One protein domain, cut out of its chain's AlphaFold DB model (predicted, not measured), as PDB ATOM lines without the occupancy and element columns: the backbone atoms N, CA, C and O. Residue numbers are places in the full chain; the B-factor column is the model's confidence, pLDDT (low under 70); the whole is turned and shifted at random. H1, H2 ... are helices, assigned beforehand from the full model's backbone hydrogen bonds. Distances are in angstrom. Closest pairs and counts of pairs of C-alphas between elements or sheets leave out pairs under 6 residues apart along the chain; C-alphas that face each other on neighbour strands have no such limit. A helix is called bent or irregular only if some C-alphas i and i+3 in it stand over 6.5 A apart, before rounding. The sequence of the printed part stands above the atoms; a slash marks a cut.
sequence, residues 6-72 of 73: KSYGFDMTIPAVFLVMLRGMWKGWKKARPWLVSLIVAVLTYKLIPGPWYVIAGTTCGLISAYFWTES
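This is residues 6 to 72 of the 73 residues of an uncharacterized protein of Alcaligenaceae bacterium (UniProt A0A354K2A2). The longest helix, H3, and H2 lie side by side as a helical hairpin, and from this body residues 6 to 21, of which 10 to 21 belong to H1, stick out as a free arm. The printed part has 67 residues with three named helices, H1, H2 and H3 in chain order, and no named strand: all helix. It is loose, with a radius of gyration of the C-alphas of 13.9 A, and only just flat, spanning 46 by 30 by 13 A.

H3, residues 53 to 70, and H2, residues 33 to 48, touch and form a hairpin, opposite ways at a shallow tilt of 23 degrees; their closest C-alphas, Ser 38 and Gly 62, are 4.0 A apart. H1, residues 10 to 24, is apart from both. Every O i to N i+4 pair is within hydrogen-bond range in H2 and H3, and 9 of 11 in H1.

H3 is 25.5 A long and ends at C-alpha 70 (133.956, 149.004, 150.831). H2 is 22.6 A long. H1, 22.1 A long, begins at C-alpha 10 (137.801, 114.914, 135.687) and is only just irregular: C-alphas 11 and 14 are 6.9 A apart.

The C-alphas farthest apart, Lys 6 and Ser 72, are 45.8 A apart. The printed part has no cut; H2 to H3 is a tight link, H1 to H2 a short one. Residues 6 to 10 and 70 to 72 have pLDDT under 70.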
ATOM      1  N   LYS A   6     141.597 110.531 133.332       59.09
ATOM      2  CA  LYS A   6     142.459 111.577 133.891       59.09
ATOM      3  C   LYS A   6     142.805 112.683 132.883       59.09
ATOM      4  O   LYS A   6     142.920 113.840 133.267       59.09
ATOM      5  N   SER A   7     142.908 112.357 131.588       58.94
ATOM      6  CA  SER A   7     143.207 113.350 130.537       58.94
ATOM      7  C   SER A   7     142.005 114.201 130.113       58.94
ATOM      8  O   SER A   7     142.192 115.210 129.441       58.94
ATOM      9  N   TYR A   8     140.783 113.844 130.518       64.69
ATOM     10  CA  TYR A   8     139.562 114.559 130.124       64.69
ATOM     11  C   TYR A   8     139.125 115.640 131.125       64.69
ATOM     12  O   TYR A   8     138.049 116.212 130.984       64.69
ATOM     13  N   GLY A   9     139.951 115.951 132.132       65.81
ATOM     14  CA  GLY A   9     139.669 117.037 133.074       65.81
ATOM     15  C   GLY A   9     138.746 116.655 134.229       65.81
ATOM     16  O   GLY A   9     138.225 117.546 134.897       65.81
ATOM     17  N   PHE A  10     138.579 115.360 134.525       69.56
ATOM     18  CA  PHE A  10     137.801 114.914 135.687       69.56
ATOM     19  C   PHE A  10     138.351 115.515 136.999       69.56
ATOM     20  O   PHE A  10     137.577 116.021 137.809       69.56
ATOM     21  N   ASP A  11     139.682 115.602 137.131       78.81
ATOM     22  CA  ASP A  11     140.379 116.286 138.239       78.81
ATOM     23  C   ASP A  11     140.160 117.819 138.258       78.81
ATOM     24  O   ASP A  11     140.292 118.466 139.295       78.81
ATOM     25  N   MET A  12     139.798 118.418 137.119       82.88
ATOM     26  CA  MET A  12     139.532 119.856 136.966       82.88
ATOM     27  C   MET A  12     138.072 120.234 137.235       82.88
ATOM     28  O   MET A  12     137.778 121.416 137.398       82.88
ATOM     29  N   THR A  13     137.163 119.262 137.329       86.94
ATOM     30  CA  THR A  13     135.728 119.511 137.536       86.94
ATOM     31  C   THR A  13     135.471 120.345 138.791       86.94
ATOM     32  O   THR A  13     134.718 121.315 138.744       86.94
ATOM     33  N   ILE A  14     136.142 120.021 139.901       84.44
ATOM     34  CA  ILE A  14     135.992 120.756 141.162       84.44
ATOM     35  C   ILE A  14     136.488 122.208 141.010       84.44
ATOM     36  O   ILE A  14     135.681 123.121 141.196       84.44
ATOM     37  N   PRO A  15     137.750 122.468 140.609       86.62
ATOM     38  CA  PRO A  15     138.223 123.823 140.323       86.62
ATOM     39  C   PRO A  15     137.337 124.605 139.347       86.62
ATOM     40  O   PRO A  15     137.080 125.787 139.568       86.62
ATOM     41  N   ALA A  16     136.846 123.964 138.283       88.31
ATOM     42  CA  ALA A  16     136.038 124.611 137.257       88.31
ATOM     43  C   ALA A  16     134.693 125.106 137.803       88.31
ATOM     44  O   ALA A  16     134.308 126.242 137.523       88.31
ATOM     45  N   VAL A  17     134.001 124.308 138.625       87.62
ATOM     46  CA  VAL A  17     132.744 124.731 139.269       87.62
ATOM     47  C   VAL A  17     132.986 125.929 140.188       87.62
ATOM     48  O   VAL A  17     132.235 126.905 140.123       87.62
ATOM     49  N   PHE A  18     134.073 125.920 140.969       84.38
ATOM     50  CA  PHE A  18     134.465 127.084 141.767       84.38
ATOM     51  C   PHE A  18     134.737 128.310 140.887       84.38
ATOM     52  O   PHE A  18     134.201 129.379 141.158       84.38
ATOM     53  N   LEU A  19     135.501 128.171 139.799       87.81
ATOM     54  CA  LEU A  19     135.784 129.267 138.864       87.81
ATOM     55  C   LEU A  19     134.514 129.837 138.211       87.81
ATOM     56  O   LEU A  19     134.409 131.051 138.024       87.81
ATOM     57  N   VAL A  20     133.527 128.997 137.898       88.75
ATOM     58  CA  VAL A  20     132.228 129.434 137.360       88.75
ATOM     59  C   VAL A  20     131.427 130.212 138.408       88.75
ATOM     60  O   VAL A  20     130.895 131.278 138.092       88.75
ATOM     61  N   MET A  21     131.386 129.745 139.659       87.94
ATOM     62  CA  MET A  21     130.753 130.486 140.761       87.94
ATOM     63  C   MET A  21     131.434 131.841 140.989       87.94
ATOM     64  O   MET A  21     130.762 132.866 141.101       87.94
ATOM     65  N   LEU A  22     132.769 131.864 140.963       82.56
ATOM     66  CA  LEU A  22     133.580 133.077 141.066       82.56
ATOM     67  C   LEU A  22     133.262 134.073 139.944       82.56
ATOM     68  O   LEU A  22     133.139 135.272 140.194       82.56
ATOM     69  N   ARG A  23     133.044 133.589 138.716       79.69
ATOM     70  CA  ARG A  23     132.600 134.434 137.601       79.69
ATOM     71  C   ARG A  23     131.233 135.071 137.862       79.69
ATOM     72  O   ARG A  23     131.046 136.232 137.507       79.69
ATOM     73  N   GLY A  24     130.313 134.373 138.529       78.12
ATOM     74  CA  GLY A  24     129.025 134.934 138.960       78.12
ATOM     75  C   GLY A  24     129.149 136.067 139.990       78.12
ATOM     76  O   GLY A  24     128.299 136.956 140.048       78.12
ATOM     77  N   MET A  25     130.233 136.091 140.772       79.75
ATOM     78  CA  MET A  25     130.512 137.143 141.759       79.75
ATOM     79  C   MET A  25     131.111 138.412 141.130       79.75
ATOM     80  O   MET A  25     131.192 139.457 141.783       79.75
ATOM     81  N   TRP A  26     131.498 138.363 139.854       77.06
ATOM     82  CA  TRP A  26     132.178 139.451 139.158       77.06
ATOM     83  C   TRP A  26     131.196 140.559 138.732       77.06
ATOM     84  O   TRP A  26     130.909 140.757 137.556       77.06
ATOM     85  N   LYS A  27     130.707 141.358 139.691       73.69
ATOM     86  CA  LYS A  27     129.789 142.496 139.453       73.69
ATOM     87  C   LYS A  27     130.481 143.775 138.932       73.69
ATOM     88  O   LYS A  27     129.995 144.880 139.163       73.69
ATOM     89  N   GLY A  28     131.626 143.635 138.258       78.50
ATOM     90  CA  GLY A  28     132.410 144.729 137.666       78.50
ATOM     91  C   GLY A  28     133.834 144.894 138.217       78.50
ATOM     92  O   GLY A  28     134.175 144.418 139.299       78.50
ATOM     93  N   TRP A  29     134.672 145.613 137.461       74.00
ATOM     94  CA  TRP A  29     136.110 145.786 137.722       74.00
ATOM     95  C   TRP A  29     136.440 146.409 139.083       74.00
ATOM     96  O   TRP A  29     137.418 146.010 139.704       74.00
ATOM     97  N   LYS A  30     135.624 147.352 139.581       72.44
ATOM     98  CA  LYS A  30     135.843 147.972 140.902       72.44
ATOM     99  C   LYS A  30     135.635 146.977 142.049       72.44
ATOM    100  O   LYS A  30     136.462 146.911 142.950       72.44
ATOM    101  N   LYS A  31     134.572 146.166 141.979       74.31
ATOM    102  CA  LYS A  31     134.211 145.186 143.019       74.31
ATOM    103  C   LYS A  31     135.084 143.925 142.986       74.31
ATOM    104  O   LYS A  31     135.187 143.233 143.990       74.31
ATOM    105  N   ALA A  32     135.756 143.658 141.864       79.88
ATOM    106  CA  ALA A  32     136.684 142.535 141.716       79.88
ATOM    107  C   ALA A  32     138.095 142.797 142.283       79.88
ATOM    108  O   ALA A  32     138.880 141.862 142.413       79.88
ATOM    109  N   ARG A  33     138.435 144.043 142.642       81.06
ATOM    110  CA  ARG A  33     139.752 144.405 143.198       81.06
ATOM    111  C   ARG A  33     140.127 143.627 144.466       81.06
ATOM    112  O   ARG A  33     141.170 142.977 144.443       81.06
ATOM    113  N   PRO A  34     139.306 143.610 145.534       84.19
ATOM    114  CA  PRO A  34     139.650 142.861 146.743       84.19
ATOM    115  C   PRO A  34     139.726 141.351 146.509       84.19
ATOM    116  O   PRO A  34     140.531 140.652 147.124       84.19
ATOM    117  N   TRP A  35     138.945 140.856 145.549       83.56
ATOM    118  CA  TRP A  35     138.995 139.464 145.131       83.56
ATOM    119  C   TRP A  35     140.326 139.103 144.448       83.56
ATOM    120  O   TRP A  35     140.931 138.085 144.779       83.56
ATOM    121  N   LEU A  36     140.845 139.968 143.567       85.56
ATOM    122  CA  LEU A  36     142.171 139.790 142.961       85.56
ATOM    123  C   LEU A  36     143.299 139.832 143.997       85.56
ATOM    124  O   LEU A  36     144.215 139.017 143.923       85.56
ATOM    125  N   VAL A  37     143.225 140.739 144.976       86.19
ATOM    126  CA  VAL A  37     144.223 140.832 146.057       86.19
ATOM    127  C   VAL A  37     144.273 139.531 146.862       86.19
ATOM    128  O   VAL A  37     145.353 138.988 147.084       86.19
ATOM    129  N   SER A  38     143.108 138.984 147.223       85.69
ATOM    130  CA  SER A  38     142.993 137.680 147.888       85.69
ATOM    131  C   SER A  38     143.661 136.554 147.091       85.69
ATOM    132  O   SER A  38     144.434 135.771 147.642       85.69
ATOM    133  N   LEU A  39     143.406 136.506 145.778       87.00
ATOM    134  CA  LEU A  39     143.926 135.473 144.885       87.00
ATOM    135  C   LEU A  39     145.454 135.557 144.757       87.00
ATOM    136  O   LEU A  39     146.136 134.539 144.860       87.00
ATOM    137  N   ILE A  40     146.004 136.766 144.609       90.19
ATOM    138  CA  ILE A  40     147.456 136.995 144.553       90.19
ATOM    139  C   ILE A  40     148.122 136.541 145.855       90.19
ATOM    140  O   ILE A  40     149.118 135.820 145.813       90.19
ATOM    141  N   VAL A  41     147.557 136.904 147.009       88.56
ATOM    142  CA  VAL A  41     148.097 136.506 148.317       88.56
ATOM    143  C   VAL A  41     148.049 134.989 148.490       88.56
ATOM    144  O   VAL A  41     149.026 134.398 148.951       88.56
ATOM    145  N   ALA A  42     146.954 134.338 148.088       86.19
ATOM    146  CA  ALA A  42     146.841 132.884 148.138       86.19
ATOM    147  C   ALA A  42     147.918 132.206 147.273       86.19
ATOM    148  O   ALA A  42     148.597 131.294 147.741       86.19
ATOM    149  N   VAL A  43     148.138 132.686 146.044       87.25
ATOM    150  CA  VAL A  43     149.167 132.150 145.135       87.25
ATOM    151  C   VAL A  43     150.577 132.348 145.696       87.25
ATOM    152  O   VAL A  43     151.386 131.420 145.663       87.25
ATOM    153  N   LEU A  44     150.873 133.530 146.243       88.94
ATOM    154  CA  LEU A  44     152.163 133.812 146.876       88.94
ATOM    155  C   LEU A  44     152.392 132.915 148.092       88.94
ATOM    156  O   LEU A  44     153.453 132.311 148.217       88.94
ATOM    157  N   THR A  45     151.381 132.760 148.946       86.56
ATOM    158  CA  THR A  45     151.467 131.907 150.137       86.56
ATOM    159  C   THR A  45     151.650 130.440 149.757       86.56
ATOM    160  O   THR A  45     152.472 129.763 150.362       86.56
ATOM    161  N   TYR A  46     150.961 129.960 148.716       84.88
ATOM    162  CA  TYR A  46     151.124 128.598 148.199       84.88
ATOM    163  C   TYR A  46     152.544 128.334 147.676       84.88
ATOM    164  O   TYR A  46     153.072 127.237 147.841       84.88
ATOM    165  N   LYS A  47     153.178 129.336 147.053       86.25
ATOM    166  CA  LYS A  47     154.555 129.222 146.551       86.25
ATOM    167  C   LYS A  47     155.617 129.346 147.642       86.25
ATOM    168  O   LYS A  47     156.665 128.724 147.514       86.25
ATOM    169  N   LEU A  48     155.381 130.180 148.654       85.88
ATOM    170  CA  LEU A  48     156.383 130.528 149.665       85.88
ATOM    171  C   LEU A  48     156.321 129.634 150.907       85.88
ATOM    172  O   LEU A  48     157.352 129.412 151.536       85.88
ATOM    173  N   ILE A  49     155.139 129.129 151.270       84.12
ATOM    174  CA  ILE A  49     154.926 128.375 152.507       84.12
ATOM    175  C   ILE A  49     154.434 126.963 152.166       84.12
ATOM    176  O   ILE A  49     153.330 126.810 151.639       84.12
ATOM    177  N   PRO A  50     155.198 125.907 152.502       75.06
ATOM    178  CA  PRO A  50     154.719 124.541 152.368       75.06
ATOM    179  C   PRO A  50     153.602 124.289 153.390       75.06
ATOM    180  O   PRO A  50     153.825 124.273 154.599       75.06
ATOM    181  N   GLY A  51     152.375 124.115 152.902       77.31
ATOM    182  CA  GLY A  51     151.208 123.775 153.717       77.31
ATOM    183  C   GLY A  51     149.927 124.491 153.277       77.31
ATOM    184  O   GLY A  51     149.962 125.376 152.425       77.31
ATOM    185  N   PRO A  52     148.772 124.145 153.870       79.94
ATOM    186  CA  PRO A  52     147.461 124.697 153.503       79.94
ATOM    187  C   PRO A  52     147.233 126.157 153.957       79.94
ATOM    188  O   PRO A  52     146.101 126.639 153.989       79.94
ATOM    189  N   TRP A  53     148.300 126.893 154.287       86.12
ATOM    190  CA  TRP A  53     148.264 128.262 154.816       86.12
ATOM    191  C   TRP A  53     147.714 129.295 153.825       86.12
ATOM    192  O   TRP A  53     147.224 130.348 154.234       86.12
ATOM    193  N   TYR A  54     147.727 128.978 152.528       81.81
ATOM    194  CA  TYR A  54     147.230 129.854 151.469       81.81
ATOM    195  C   TYR A  54     145.735 130.176 151.580       81.81
ATOM    196  O   TYR A  54     145.320 131.255 151.160       81.81
ATOM    197  N   VAL A  55     144.927 129.289 152.174       85.62
ATOM    198  CA  VAL A  55     143.486 129.523 152.366       85.62
ATOM    199  C   VAL A  55     143.260 130.620 153.404       85.62
ATOM    200  O   VAL A  55     142.495 131.555 153.166       85.62
ATOM    201  N   ILE A  56     143.955 130.545 154.538       89.25
ATOM    202  CA  ILE A  56     143.793 131.496 155.645       89.25
ATOM    203  C   ILE A  56     144.421 132.842 155.273       89.25
ATOM    204  O   ILE A  56     143.790 133.884 155.437       89.25
ATOM    205  N   ALA A  57     145.624 132.837 154.695       88.75
ATOM    206  CA  ALA A  57     146.294 134.058 154.245       88.75
ATOM    207  C   ALA A  57     145.513 134.765 153.121       88.75
ATOM    208  O   ALA A  57     145.293 135.973 153.170       88.75
ATOM    209  N   GLY A  58     145.028 134.009 152.131       86.06
ATOM    210  CA  GLY A  58     144.226 134.553 151.036       86.06
ATOM    211  C   GLY A  58     142.913 135.165 151.522       86.06
ATOM    212  O   GLY A  58     142.579 136.290 151.145       86.06
ATOM    213  N   THR A  59     142.172 134.458 152.381       86.44
ATOM    214  CA  THR A  59     140.880 134.942 152.905       86.44
ATOM    215  C   THR A  59     141.040 136.161 153.812       86.44
ATOM    216  O   THR A  59     140.299 137.127 153.643       86.44
ATOM    217  N   THR A  60     142.035 136.175 154.704       89.69
ATOM    218  CA  THR A  60     142.315 137.326 155.585       89.69
ATOM    219  C   THR A  60     142.738 138.563 154.798       89.69
ATOM    220  O   THR A  60     142.137 139.622 154.972       89.69
ATOM    221  N   CYS A  61     143.685 138.453 153.861       88.12
ATOM    222  CA  CYS A  61     144.068 139.588 153.018       88.12
ATOM    223  C   CYS A  61     142.932 140.055 152.096       88.12
ATOM    224  O   CYS A  61     142.782 141.256 151.872       88.12
ATOM    225  N   GLY A  62     142.107 139.132 151.594       85.94
ATOM    226  CA  GLY A  62     140.913 139.455 150.815       85.94
ATOM    227  C   GLY A  62     139.880 140.251 151.610       85.94
ATOM    228  O   GLY A  62     139.386 141.263 151.119       85.94
ATOM    229  N   LEU A  63     139.598 139.832 152.847       86.12
ATOM    230  CA  LEU A  63     138.700 140.528 153.773       86.12
ATOM    231  C   LEU A  63     139.214 141.924 154.116       86.12
ATOM    232  O   LEU A  63     138.458 142.886 154.025       86.12
ATOM    233  N   ILE A  64     140.501 142.044 154.444       89.12
ATOM    234  CA  ILE A  64     141.133 143.334 154.742       89.12
ATOM    235  C   ILE A  64     141.033 144.255 153.522       89.12
ATOM    236  O   ILE A  64     140.577 145.390 153.633       89.12
ATOM    237  N   SER A  65     141.382 143.758 152.334       85.31
ATOM    238  CA  SER A  65     141.272 144.544 151.105       85.31
ATOM    239  C   SER A  65     139.827 144.930 150.788       85.31
ATOM    240  O   SER A  65     139.606 146.025 150.274       85.31
ATOM    241  N   ALA A  66     138.856 144.054 151.059       84.81
ATOM    242  CA  ALA A  66     137.439 144.332 150.851       84.81
ATOM    243  C   ALA A  66     136.925 145.390 151.826       84.81
ATOM    244  O   ALA A  66     136.158 146.251 151.407       84.81
ATOM    245  N   TYR A  67     137.373 145.354 153.080       84.44
ATOM    246  CA  TYR A  67     137.049 146.352 154.092       84.44
ATOM    247  C   TYR A  67     137.520 147.745 153.656       84.44
ATOM    248  O   TYR A  67     136.702 148.647 153.502       84.44
ATOM    249  N   PHE A  68     138.799 147.882 153.288       82.94
ATOM    250  CA  PHE A  68     139.340 149.155 152.793       82.94
ATOM    251  C   PHE A  68     138.642 149.671 151.525       82.94
ATOM    252  O   PHE A  68     138.499 150.879 151.357       82.94
ATOM    253  N   TRP A  69     138.211 148.786 150.616       77.56
ATOM    254  CA  TRP A  69     137.530 149.212 149.385       77.56
ATOM    255  C   TRP A  69     136.032 149.477 149.562       77.56
ATOM    256  O   TRP A  69     135.481 150.296 148.826       77.56
ATOM    257  N   THR A  70     135.379 148.805 150.511       68.56
ATOM    258  CA  THR A  70     133.956 149.004 150.831       68.56
ATOM    259  C   THR A  70     133.717 150.389 151.414       68.56
ATOM    260  O   THR A  70     132.729 151.014 151.060       68.56
ATOM    261  N   GLU A  71     134.668 150.920 152.185       59.81
ATOM    262  CA  GLU A  71     134.601 152.272 152.759       59.81
ATOM    263  C   GLU A  71     134.585 153.405 151.701       59.81
ATOM    264  O   GLU A  71     134.372 154.568 152.029       59.81
ATOM    265  N   SER A  72     134.836 153.090 150.420       54.19
ATOM    266  CA  SER A  72     134.996 154.070 149.331       54.19
ATOM    267  C   SER A  72     133.860 154.089 148.293       54.19
ATOM    268  O   SER A  72     134.021 154.682 147.222       54.19
TER     269      SER A  72